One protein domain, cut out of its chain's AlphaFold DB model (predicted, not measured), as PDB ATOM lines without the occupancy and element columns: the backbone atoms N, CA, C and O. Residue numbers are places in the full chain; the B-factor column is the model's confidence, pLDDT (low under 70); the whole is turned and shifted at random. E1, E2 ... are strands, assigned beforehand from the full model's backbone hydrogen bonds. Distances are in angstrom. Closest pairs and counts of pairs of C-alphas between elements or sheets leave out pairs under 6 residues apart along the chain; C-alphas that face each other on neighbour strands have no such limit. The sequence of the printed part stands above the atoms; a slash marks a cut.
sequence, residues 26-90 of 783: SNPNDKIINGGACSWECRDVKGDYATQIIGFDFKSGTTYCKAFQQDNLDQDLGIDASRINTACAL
ATOM      1  N   SER A  26      30.001  16.537  -9.062       72.75
ATOM      2  CA  SER A  26      29.674  16.196 -10.451       72.75
ATOM      3  C   SER A  26      28.869  14.896 -10.558       72.75
ATOM      4  O   SER A  26      28.096  14.729 -11.500       72.75
ATOM      5  N   ASN A  27      29.010  13.983  -9.588       75.62
ATOM      6  CA  ASN A  27      28.230  12.749  -9.494       75.62
ATOM      7  C   ASN A  27      27.845  12.469  -8.026       75.62
ATOM      8  O   ASN A  27      28.725  12.390  -7.176       75.62
ATOM      9  N   PRO A  28      26.558  12.274  -7.693       62.94
ATOM     10  CA  PRO A  28      26.141  11.990  -6.318       62.94
ATOM     11  C   PRO A  28      26.549  10.591  -5.817       62.94
ATOM     12  O   PRO A  28      26.651  10.386  -4.611       62.94
ATOM     13  N   ASN A  29      26.831   9.638  -6.716       66.69
ATOM     14  CA  ASN A  29      27.104   8.233  -6.376       66.69
ATOM     15  C   ASN A  29      28.598   7.856  -6.384       66.69
ATOM     16  O   ASN A  29      28.938   6.677  -6.316       66.69
ATOM     17  N   ASP A  30      29.511   8.821  -6.480       71.38
ATOM     18  CA  ASP A  30      30.959   8.577  -6.570       71.38
ATOM     19  C   ASP A  30      31.662   8.415  -5.209       71.38
ATOM     20  O   ASP A  30      32.871   8.166  -5.168       71.38
ATOM     21  N   LYS A  31      30.902   8.502  -4.107       76.00
ATOM     22  CA  LYS A  31      31.379   8.342  -2.724       76.00
ATOM     23  C   LYS A  31      32.002   6.967  -2.461       76.00
ATOM     24  O   LYS A  31      32.948   6.873  -1.683       76.00
ATOM     25  N   ILE A  32      31.499   5.912  -3.110       78.81
ATOM     26  CA  ILE A  32      32.040   4.546  -3.023       78.81
ATOM     27  C   ILE A  32      32.254   4.009  -4.439       78.81
ATOM     28  O   ILE A  32      31.294   3.845  -5.189       78.81
ATOM     29  N   ILE A  33      33.500   3.687  -4.798       81.06
ATOM     30  CA  ILE A  33      33.806   2.984  -6.048       81.06
ATOM     31  C   ILE A  33      33.979   1.490  -5.763       81.06
ATOM     32  O   ILE A  33      34.821   1.080  -4.954       81.06
ATOM     33  N   ASN A  34      33.224   0.673  -6.495       69.56
ATOM     34  CA  ASN A  34      33.323  -0.782  -6.476       69.56
ATOM     35  C   ASN A  34      34.010  -1.277  -7.764       69.56
ATOM     36  O   ASN A  34      33.352  -1.463  -8.783       69.56
ATOM     37  N   GLY A  35      35.332  -1.486  -7.709       61.41
ATOM     38  CA  GLY A  35      36.151  -2.009  -8.819       61.41
ATOM     39  C   GLY A  35      36.941  -0.952  -9.613       61.41
ATOM     40  O   GLY A  35      36.541   0.204  -9.690       61.41
ATOM     41  N   GLY A  36      38.083  -1.356 -10.189       66.94
ATOM     42  CA  GLY A  36      39.016  -0.482 -10.922       66.94
ATOM     43  C   GLY A  36      40.470  -0.600 -10.441       66.94
ATOM     44  O   GLY A  36      40.780  -1.434  -9.590       66.94
ATOM     45  N   ALA A  37      41.368   0.222 -10.996       73.56
ATOM     46  CA  ALA A  37      42.719   0.394 -10.457       73.56
ATOM     47  C   ALA A  37      42.664   1.184  -9.136       73.56
ATOM     48  O   ALA A  37      41.796   2.037  -8.954       73.56
ATOM     49  N   CYS A  38      43.578   0.899  -8.207       80.31
ATOM     50  CA  CYS A  38      43.651   1.656  -6.961       80.31
ATOM     51  C   CYS A  38      44.124   3.094  -7.239       80.31
ATOM     52  O   CYS A  38      45.237   3.291  -7.726       80.31
ATOM     53  N   SER A  39      43.283   4.077  -6.907       80.94
ATOM     54  CA  SER A  39      43.591   5.509  -6.945       80.94
ATOM     55  C   SER A  39      43.149   6.198  -5.650       80.94
ATOM     56  O   SER A  39      42.093   5.881  -5.095       80.94
ATOM     57  N   TRP A  40      43.978   7.131  -5.173       81.56
ATOM     58  CA  TRP A  40      43.799   7.878  -3.924       81.56
ATOM     59  C   TRP A  40      43.423   9.328  -4.234       81.56
ATOM     60  O   TRP A  40      44.265  10.220  -4.209       81.56
ATOM     61  N   GLU A  41      42.157   9.543  -4.578       83.06
ATOM     62  CA  GLU A  41      41.653  10.830  -5.074       83.06
ATOM     63  C   GLU A  41      40.370  11.239  -4.345       83.06
ATOM     64  O   GLU A  41      39.647  10.388  -3.816       83.06
ATOM     65  N   CYS A  42      40.074  12.538  -4.346       83.94
ATOM     66  CA  CYS A  42      38.808  13.076  -3.849       83.94
ATOM     67  C   CYS A  42      37.641  12.806  -4.817       83.94
ATOM     68  O   CYS A  42      37.828  12.334  -5.943       83.94
ATOM     69  N   ARG A  43      36.417  13.096  -4.362       82.31
ATOM     70  CA  ARG A  43      35.214  13.100  -5.212       82.31
ATOM     71  C   ARG A  43      35.302  14.162  -6.306       82.31
ATOM     72  O   ARG A  43      35.945  15.196  -6.130       82.31
ATOM     73  N   ASP A  44      34.619  13.918  -7.419       80.38
ATOM     74  CA  ASP A  44      34.625  14.848  -8.546       80.38
ATOM     75  C   ASP A  44      33.710  16.040  -8.255       80.38
ATOM     76  O   ASP A  44      32.518  15.874  -7.989       80.38
ATOM     77  N   VAL A  45      34.250  17.255  -8.355       78.88
ATOM     78  CA  VAL A  45      33.516  18.511  -8.139       78.88
ATOM     79  C   VAL A  45      33.284  19.269  -9.447       78.88
ATOM     80  O   VAL A  45      33.959  19.012 -10.447       78.88
ATOM     81  N   LYS A  46      32.279  20.152  -9.480       76.81
ATOM     82  CA  LYS A  46      31.986  21.011 -10.642       76.81
ATOM     83  C   LYS A  46      33.005  22.151 -10.742       76.81
ATOM     84  O   LYS A  46      33.596  22.526  -9.740       76.81
ATOM     85  N   GLY A  47      33.176  22.718 -11.938       67.75
ATOM     86  CA  GLY A  47      34.285  23.622 -12.292       67.75
ATOM     87  C   GLY A  47      34.393  24.969 -11.564       67.75
ATOM     88  O   GLY A  47      35.290  25.722 -11.907       67.75
ATOM     89  N   ASP A  48      33.518  25.269 -10.600       73.56
ATOM     90  CA  ASP A  48      33.631  26.438  -9.709       73.56
ATOM     91  C   ASP A  48      34.238  26.064  -8.333       73.56
ATOM     92  O   ASP A  48      34.452  26.919  -7.469       73.56
ATOM     93  N   TYR A  49      34.509  24.773  -8.110       75.38
ATOM     94  CA  TYR A  49      34.933  24.198  -6.836       75.38
ATOM     95  C   TYR A  49      36.228  23.393  -6.987       75.38
ATOM     96  O   TYR A  49      36.483  22.771  -8.017       75.38
ATOM     97  N   ALA A  50      37.022  23.352  -5.920       76.31
ATOM     98  CA  ALA A  50      38.239  22.552  -5.816       76.31
ATOM     99  C   ALA A  50      38.184  21.652  -4.574       76.31
ATOM    100  O   ALA A  50      37.521  21.969  -3.589       76.31
ATOM    101  N   THR A  51      38.896  20.527  -4.593       80.94
ATOM    102  CA  THR A  51      39.001  19.618  -3.439       80.94
ATOM    103  C   THR A  51      40.422  19.578  -2.912       80.94
ATOM    104  O   THR A  51      41.352  19.629  -3.711       80.94
ATOM    105  N   GLN A  52      40.599  19.420  -1.602       81.12
ATOM    106  CA  GLN A  52      41.899  19.176  -0.978       81.12
ATOM    107  C   GLN A  52      41.861  17.914  -0.116       81.12
ATOM    108  O   GLN A  52      40.966  17.745   0.713       81.12
ATOM    109  N   ILE A  53      42.864  17.056  -0.275       83.75
ATOM    110  CA  ILE A  53      43.096  15.878   0.549       83.75
ATOM    111  C   ILE A  53      43.652  16.317   1.903       83.75
ATOM    112  O   ILE A  53      44.672  17.002   1.981       83.75
ATOM    113  N   ILE A  54      42.996  15.878   2.972       81.69
ATOM    114  CA  ILE A  54      43.362  16.167   4.363       81.69
ATOM    115  C   ILE A  54      43.871  14.932   5.115       81.69
ATOM    116  O   ILE A  54      44.399  15.057   6.219       81.69
ATOM    117  N   GLY A  55      43.748  13.738   4.531       82.12
ATOM    118  CA  GLY A  55      44.271  12.511   5.120       82.12
ATOM    119  C   GLY A  55      43.872  11.257   4.356       82.12
ATOM    120  O   GLY A  55      43.120  11.308   3.384       82.12
ATOM    121  N   PHE A  56      44.357  10.115   4.835       83.69
ATOM    122  CA  PHE A  56      44.093   8.807   4.242       83.69
ATOM    123  C   PHE A  56      43.812   7.772   5.330       83.69
ATOM    124  O   PHE A  56      44.445   7.783   6.388       83.69
ATOM    125  N   ASP A  57      42.904   6.848   5.034       84.31
ATOM    126  CA  ASP A  57      42.780   5.567   5.716       84.31
ATOM    127  C   ASP A  57      43.049   4.436   4.718       84.31
ATOM    128  O   ASP A  57      42.193   4.018   3.931       84.31
ATOM    129  N   PHE A  58      44.275   3.922   4.786       82.88
ATOM    130  CA  PHE A  58      44.749   2.862   3.907       82.88
ATOM    131  C   PHE A  58      44.040   1.520   4.126       82.88
ATOM    132  O   PHE A  58      44.033   0.691   3.217       82.88
ATOM    133  N   LYS A  59      43.432   1.285   5.301       81.06
ATOM    134  CA  LYS A  59      42.757   0.012   5.602       81.06
ATOM    135  C   LYS A  59      41.425  -0.079   4.874       81.06
ATOM    136  O   LYS A  59      41.165  -1.065   4.185       81.06
ATOM    137  N   SER A  60      40.605   0.961   5.013       80.94
ATOM    138  CA  SER A  60      39.290   1.047   4.372       80.94
ATOM    139  C   SER A  60      39.359   1.474   2.903       80.94
ATOM    140  O   SER A  60      38.393   1.276   2.169       80.94
ATOM    141  N   GLY A  61      40.495   2.024   2.457       80.75
ATOM    142  CA  GLY A  61      40.622   2.602   1.120       80.75
ATOM    143  C   GLY A  61      39.985   3.990   1.018       80.75
ATOM    144  O   GLY A  61      39.538   4.368  -0.064       80.75
ATOM    145  N   THR A  62      39.894   4.720   2.134       85.25
ATOM    146  CA  THR A  62      39.244   6.035   2.197       85.25
ATOM    147  C   THR A  62      40.267   7.155   2.042       85.25
ATOM    148  O   THR A  62      41.246   7.222   2.784       85.25
ATOM    149  N   THR A  63      40.012   8.073   1.117       86.12
ATOM    150  CA  THR A  63      40.713   9.357   1.013       86.12
ATOM    151  C   THR A  63      39.847  10.421   1.673       86.12
ATOM    152  O   THR A  63      38.714  10.633   1.237       86.12
ATOM    153  N   TYR A  64      40.359  11.084   2.710       85.81
ATOM    154  CA  TYR A  64      39.645  12.162   3.388       85.81
ATOM    155  C   TYR A  64      39.875  13.482   2.666       85.81
ATOM    156  O   TYR A  64      41.024  13.900   2.502       85.81
ATOM    157  N   CYS A  65      38.797  14.156   2.270       85.38
ATOM    158  CA  CYS A  65      38.884  15.391   1.497       85.38
ATOM    159  C   CYS A  65      37.885  16.452   1.946       85.38
ATOM    160  O   CYS A  65      36.777  16.145   2.380       85.38
ATOM    161  N   LYS A  66      38.266  17.712   1.744       84.31
ATOM    162  CA  LYS A  66      37.411  18.890   1.914       84.31
ATOM    163  C   LYS A  66      37.210  19.612   0.589       84.31
ATOM    164  O   LYS A  66      38.070  19.517  -0.291       84.31
ATOM    165  N   ALA A  67      36.099  20.330   0.454       80.06
ATOM    166  CA  ALA A  67      35.802  21.160  -0.712       80.06
ATOM    167  C   ALA A  67      35.993  22.657  -0.415       80.06
ATOM    168  O   ALA A  67      35.644  23.142   0.661       80.06
ATOM    169  N   PHE A  68      36.501  23.379  -1.410       77.69
ATOM    170  CA  PHE A  68      36.804  24.807  -1.389       77.69
ATOM    171  C   PHE A  68      36.227  25.474  -2.636       77.69
ATOM    172  O   PHE A  68      35.972  24.817  -3.651       77.69
ATOM    173  N   GLN A  69      36.050  26.790  -2.576       72.69
ATOM    174  CA  GLN A  69      35.727  27.586  -3.754       72.69
ATOM    175  C   GLN A  69      37.011  27.844  -4.556       72.69
ATOM    176  O   GLN A  69      38.064  28.111  -3.976       72.69
ATOM    177  N   GLN A  70      36.962  27.720  -5.883       68.25
ATOM    178  CA  GLN A  70      38.170  27.769  -6.719       68.25
ATOM    179  C   GLN A  70      38.894  29.132  -6.686       68.25
ATOM    180  O   GLN A  70      40.103  29.200  -6.908       68.25
ATOM    181  N   ASP A  71      38.165  30.208  -6.399       65.38
ATOM    182  CA  ASP A  71      38.640  31.587  -6.259       65.38
ATOM    183  C   ASP A  71      39.200  31.914  -4.862       65.38
ATOM    184  O   ASP A  71      39.946  32.885  -4.723       65.38
ATOM    185  N   ASN A  72      38.891  31.106  -3.840       64.31
ATOM    186  CA  ASN A  72      39.381  31.288  -2.475       64.31
ATOM    187  C   ASN A  72      39.619  29.944  -1.760       64.31
ATOM    188  O   ASN A  72      38.732  29.389  -1.107       64.31
ATOM    189  N   LEU A  73      40.859  29.450  -1.840       62.88
ATOM    190  CA  LEU A  73      41.300  28.201  -1.203       62.88
ATOM    191  C   LEU A  73      41.444  28.297   0.329       62.88
ATOM    192  O   LEU A  73      41.675  27.275   0.970       62.88
ATOM    193  N   ASP A  74      41.297  29.490   0.917       58.38
ATOM    194  CA  ASP A  74      41.419  29.708   2.364       58.38
ATOM    195  C   ASP A  74      40.062  29.551   3.095       58.38
ATOM    196  O   ASP A  74      40.017  29.518   4.327       58.38
ATOM    197  N   GLN A  75      38.944  29.419   2.361       64.94
ATOM    198  CA  GLN A  75      37.596  29.283   2.923       64.94
ATOM    199  C   GLN A  75      37.036  27.860   2.736       64.94
ATOM    200  O   GLN A  75      36.545  27.497   1.668       64.94
ATOM    201  N   ASP A  76      37.093  27.059   3.805       68.44
ATOM    202  CA  ASP A  76      36.489  25.719   3.870       68.44
ATOM    203  C   ASP A  76      34.956  25.812   3.763       68.44
ATOM    204  O   ASP A  76      34.311  26.521   4.541       68.44
ATOM    205  N   LEU A  77      34.367  25.087   2.807       69.56
ATOM    206  CA  LEU A  77      32.914  25.046   2.608       69.56
ATOM    207  C   LEU A  77      32.202  24.127   3.618       69.56
ATOM    208  O   LEU A  77      30.972  24.102   3.651       69.56
ATOM    209  N   GLY A  78      32.948  23.362   4.423       69.50
ATOM    210  CA  GLY A  78      32.406  22.416   5.403       69.50
ATOM    211  C   GLY A  78      31.785  21.160   4.779       69.50
ATOM    212  O   GLY A  78      31.031  20.457   5.448       69.50
ATOM    213  N   ILE A  79      32.077  20.884   3.503       77.19
ATOM    214  CA  ILE A  79      31.500  19.774   2.731       77.19
ATOM    215  C   ILE A  79      32.499  18.614   2.659       77.19
ATOM    216  O   ILE A  79      33.655  18.799   2.266       77.19
ATOM    217  N   ASP A  80      32.032  17.411   2.997       79.31
ATOM    218  CA  ASP A  80      32.823  16.180   2.950       79.31
ATOM    219  C   ASP A  80      32.968  15.661   1.508       79.31
ATOM    220  O   ASP A  80      32.049  15.080   0.925       79.31
ATOM    221  N   ALA A  81      34.153  15.861   0.931       80.56
ATOM    222  CA  ALA A  81      34.510  15.394  -0.408       80.56
ATOM    223  C   ALA A  81      35.232  14.033  -0.393       80.56
ATOM    224  O   ALA A  81      35.867  13.663  -1.388       80.56
ATOM    225  N   SER A  82      35.183  13.307   0.729       85.12
ATOM    226  CA  SER A  82      35.892  12.039   0.913       85.12
ATOM    227  C   SER A  82      35.371  10.933  -0.003       85.12
ATOM    228  O   SER A  82      34.180  10.858  -0.320       85.12
ATOM    229  N   ARG A  83      36.270  10.032  -0.405       85.12
ATOM    230  CA  ARG A  83      35.982   8.947  -1.352       85.12
ATOM    231  C   ARG A  83      36.504   7.614  -0.838       85.12
ATOM    232  O   ARG A  83      37.630   7.546  -0.356       85.12
ATOM    233  N   ILE A  84      35.712   6.553  -0.984       85.44
ATOM    234  CA  ILE A  84      36.090   5.183  -0.618       85.44
ATOM    235  C   ILE A  84      36.331   4.372  -1.893       85.44
ATOM    236  O   ILE A  84      35.408   4.140  -2.677       85.44
ATOM    237  N   ASN A  85      37.564   3.908  -2.094       84.31
ATOM    238  CA  ASN A  85      37.925   3.009  -3.185       84.31
ATOM    239  C   ASN A  85      38.166   1.593  -2.647       84.31
ATOM    240  O   ASN A  85      39.218   1.280  -2.089       84.31
ATOM    241  N   THR A  86      37.203   0.698  -2.869       81.06
ATOM    242  CA  THR A  86      37.286  -0.696  -2.393       81.06
ATOM    243  C   THR A  86      38.389  -1.517  -3.076       81.06
ATOM    244  O   THR A  86      38.770  -2.570  -2.560       81.06
ATOM    245  N   ALA A  87      38.937  -1.054  -4.209       81.56
ATOM    246  CA  ALA A  87      40.108  -1.662  -4.845       81.56
ATOM    247  C   ALA A  87      41.426  -1.295  -4.135       81.56
ATOM    248  O   ALA A  87      42.399  -2.038  -4.245       81.56
ATOM    249  N   CYS A  88      41.449  -0.183  -3.392       79.75
ATOM    250  CA  CYS A  88      42.563   0.225  -2.533       79.75
ATOM    251  C   CYS A  88      42.484  -0.350  -1.114       79.75
ATOM    252  O   CYS A  88      43.467  -0.284  -0.374       79.75
ATOM    253  N   ALA A  89      41.327  -0.890  -0.723       80.56
ATOM    254  CA  ALA A  89      41.135  -1.503   0.582       80.56
ATOM    255  C   ALA A  89      42.014  -2.750   0.740       80.56
ATOM    256  O   ALA A  89      42.207  -3.533  -0.199       80.56
ATOM    257  N   LEU A  90      42.530  -2.954   1.951       80.81
ATOM    258  CA  LEU A  90      43.371  -4.104   2.244       80.81
ATOM    259  C   LEU A  90      42.568  -5.406   2.134       80.81
ATOM    260  O   LEU A  90      41.551  -5.590   2.800       80.81
TER     261      LEU A  90
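AT A GLANCE: This is residues 26 to 90 of the 783 residues of an uncharacterized protein of Helicobacter fennelliae (UniProt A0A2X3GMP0). This small domain is a long, strongly twisted hairpin of two strands, E1 and E2, with the chain then folding back along the free side of E2, first as the bent strand E3 at one end and then as the short strand E4 at the other. A long first stretch with no named element, residues 26 to 48, is tied by a short pairing to E4, loops round and passes over one face of the hairpin near Cys 42 before it enters E1. The printed part has 65 residues with four named strands, in the order E1, E2, E3, E4, and no named helix; 29 of the 65 residues are in named strands, and the class is all strand. The sheet is branched, with antiparallel neighbours. The whole is compact, with a radius of gyration of the C-alphas of 12.0 A, and elongated in outline, spanning 36 by 21 by 16 A.

HOW THE PARTS SIT: Begin in the first stretch, where residues 32 to 33 pair in parallel with residues 84 to 85 of E4, which is residues 83 to 85. Go on to E1, residues 49 to 57, which forms a hairpin with E2, residues 62 to 69, antiparallel at 156 degrees; look for N 50 and O 68 at 2.9 A and N 57 and O 62 at 2.8 A. E3, residues 72 to 80, forms the next hairpin with E2, antiparallel at 132 degrees, with N 72 and O 69 at 3.1 A. E1, E2 and E3 are a meander, each strand the antiparallel neighbour of the one before. E4 is antiparallel to E2 at 149 degrees, with N 63 and O 83 at 2.8 A. E1 lies on one side of E2, beside residues 62 to 69; E3, beside residues 66 to 69, and E4, beside residues 62 to 63, lie on the other side. E1 and E4 are apart.

IN THESE COORDINATES: Find C-alpha 49 at (34.933, 24.198, -6.836); from there E1 runs 23.8 A to C-alpha 57 and bends by 56 degrees at residue 54. E2 returns over 22.6 A from C-alpha 62 at (39.244, 6.035, 2.197). E3 covers 17.3 A, bends by 77 degrees at residue 75 and runs on into E4 across a break of 2 residues, at 63 degrees. E4 ends at C-alpha 85, at (37.925, 3.009, -3.185).

THE WHOLE: The C-alphas farthest apart are those of Asp 71 and Leu 90, at 37.0 A. The printed part has no cut, and the three links between strands are tight. The mean pLDDT of the printed part is 77.1; look for values under 70 at residues 28 to 29, 34 to 36, 47 and 70 to 78.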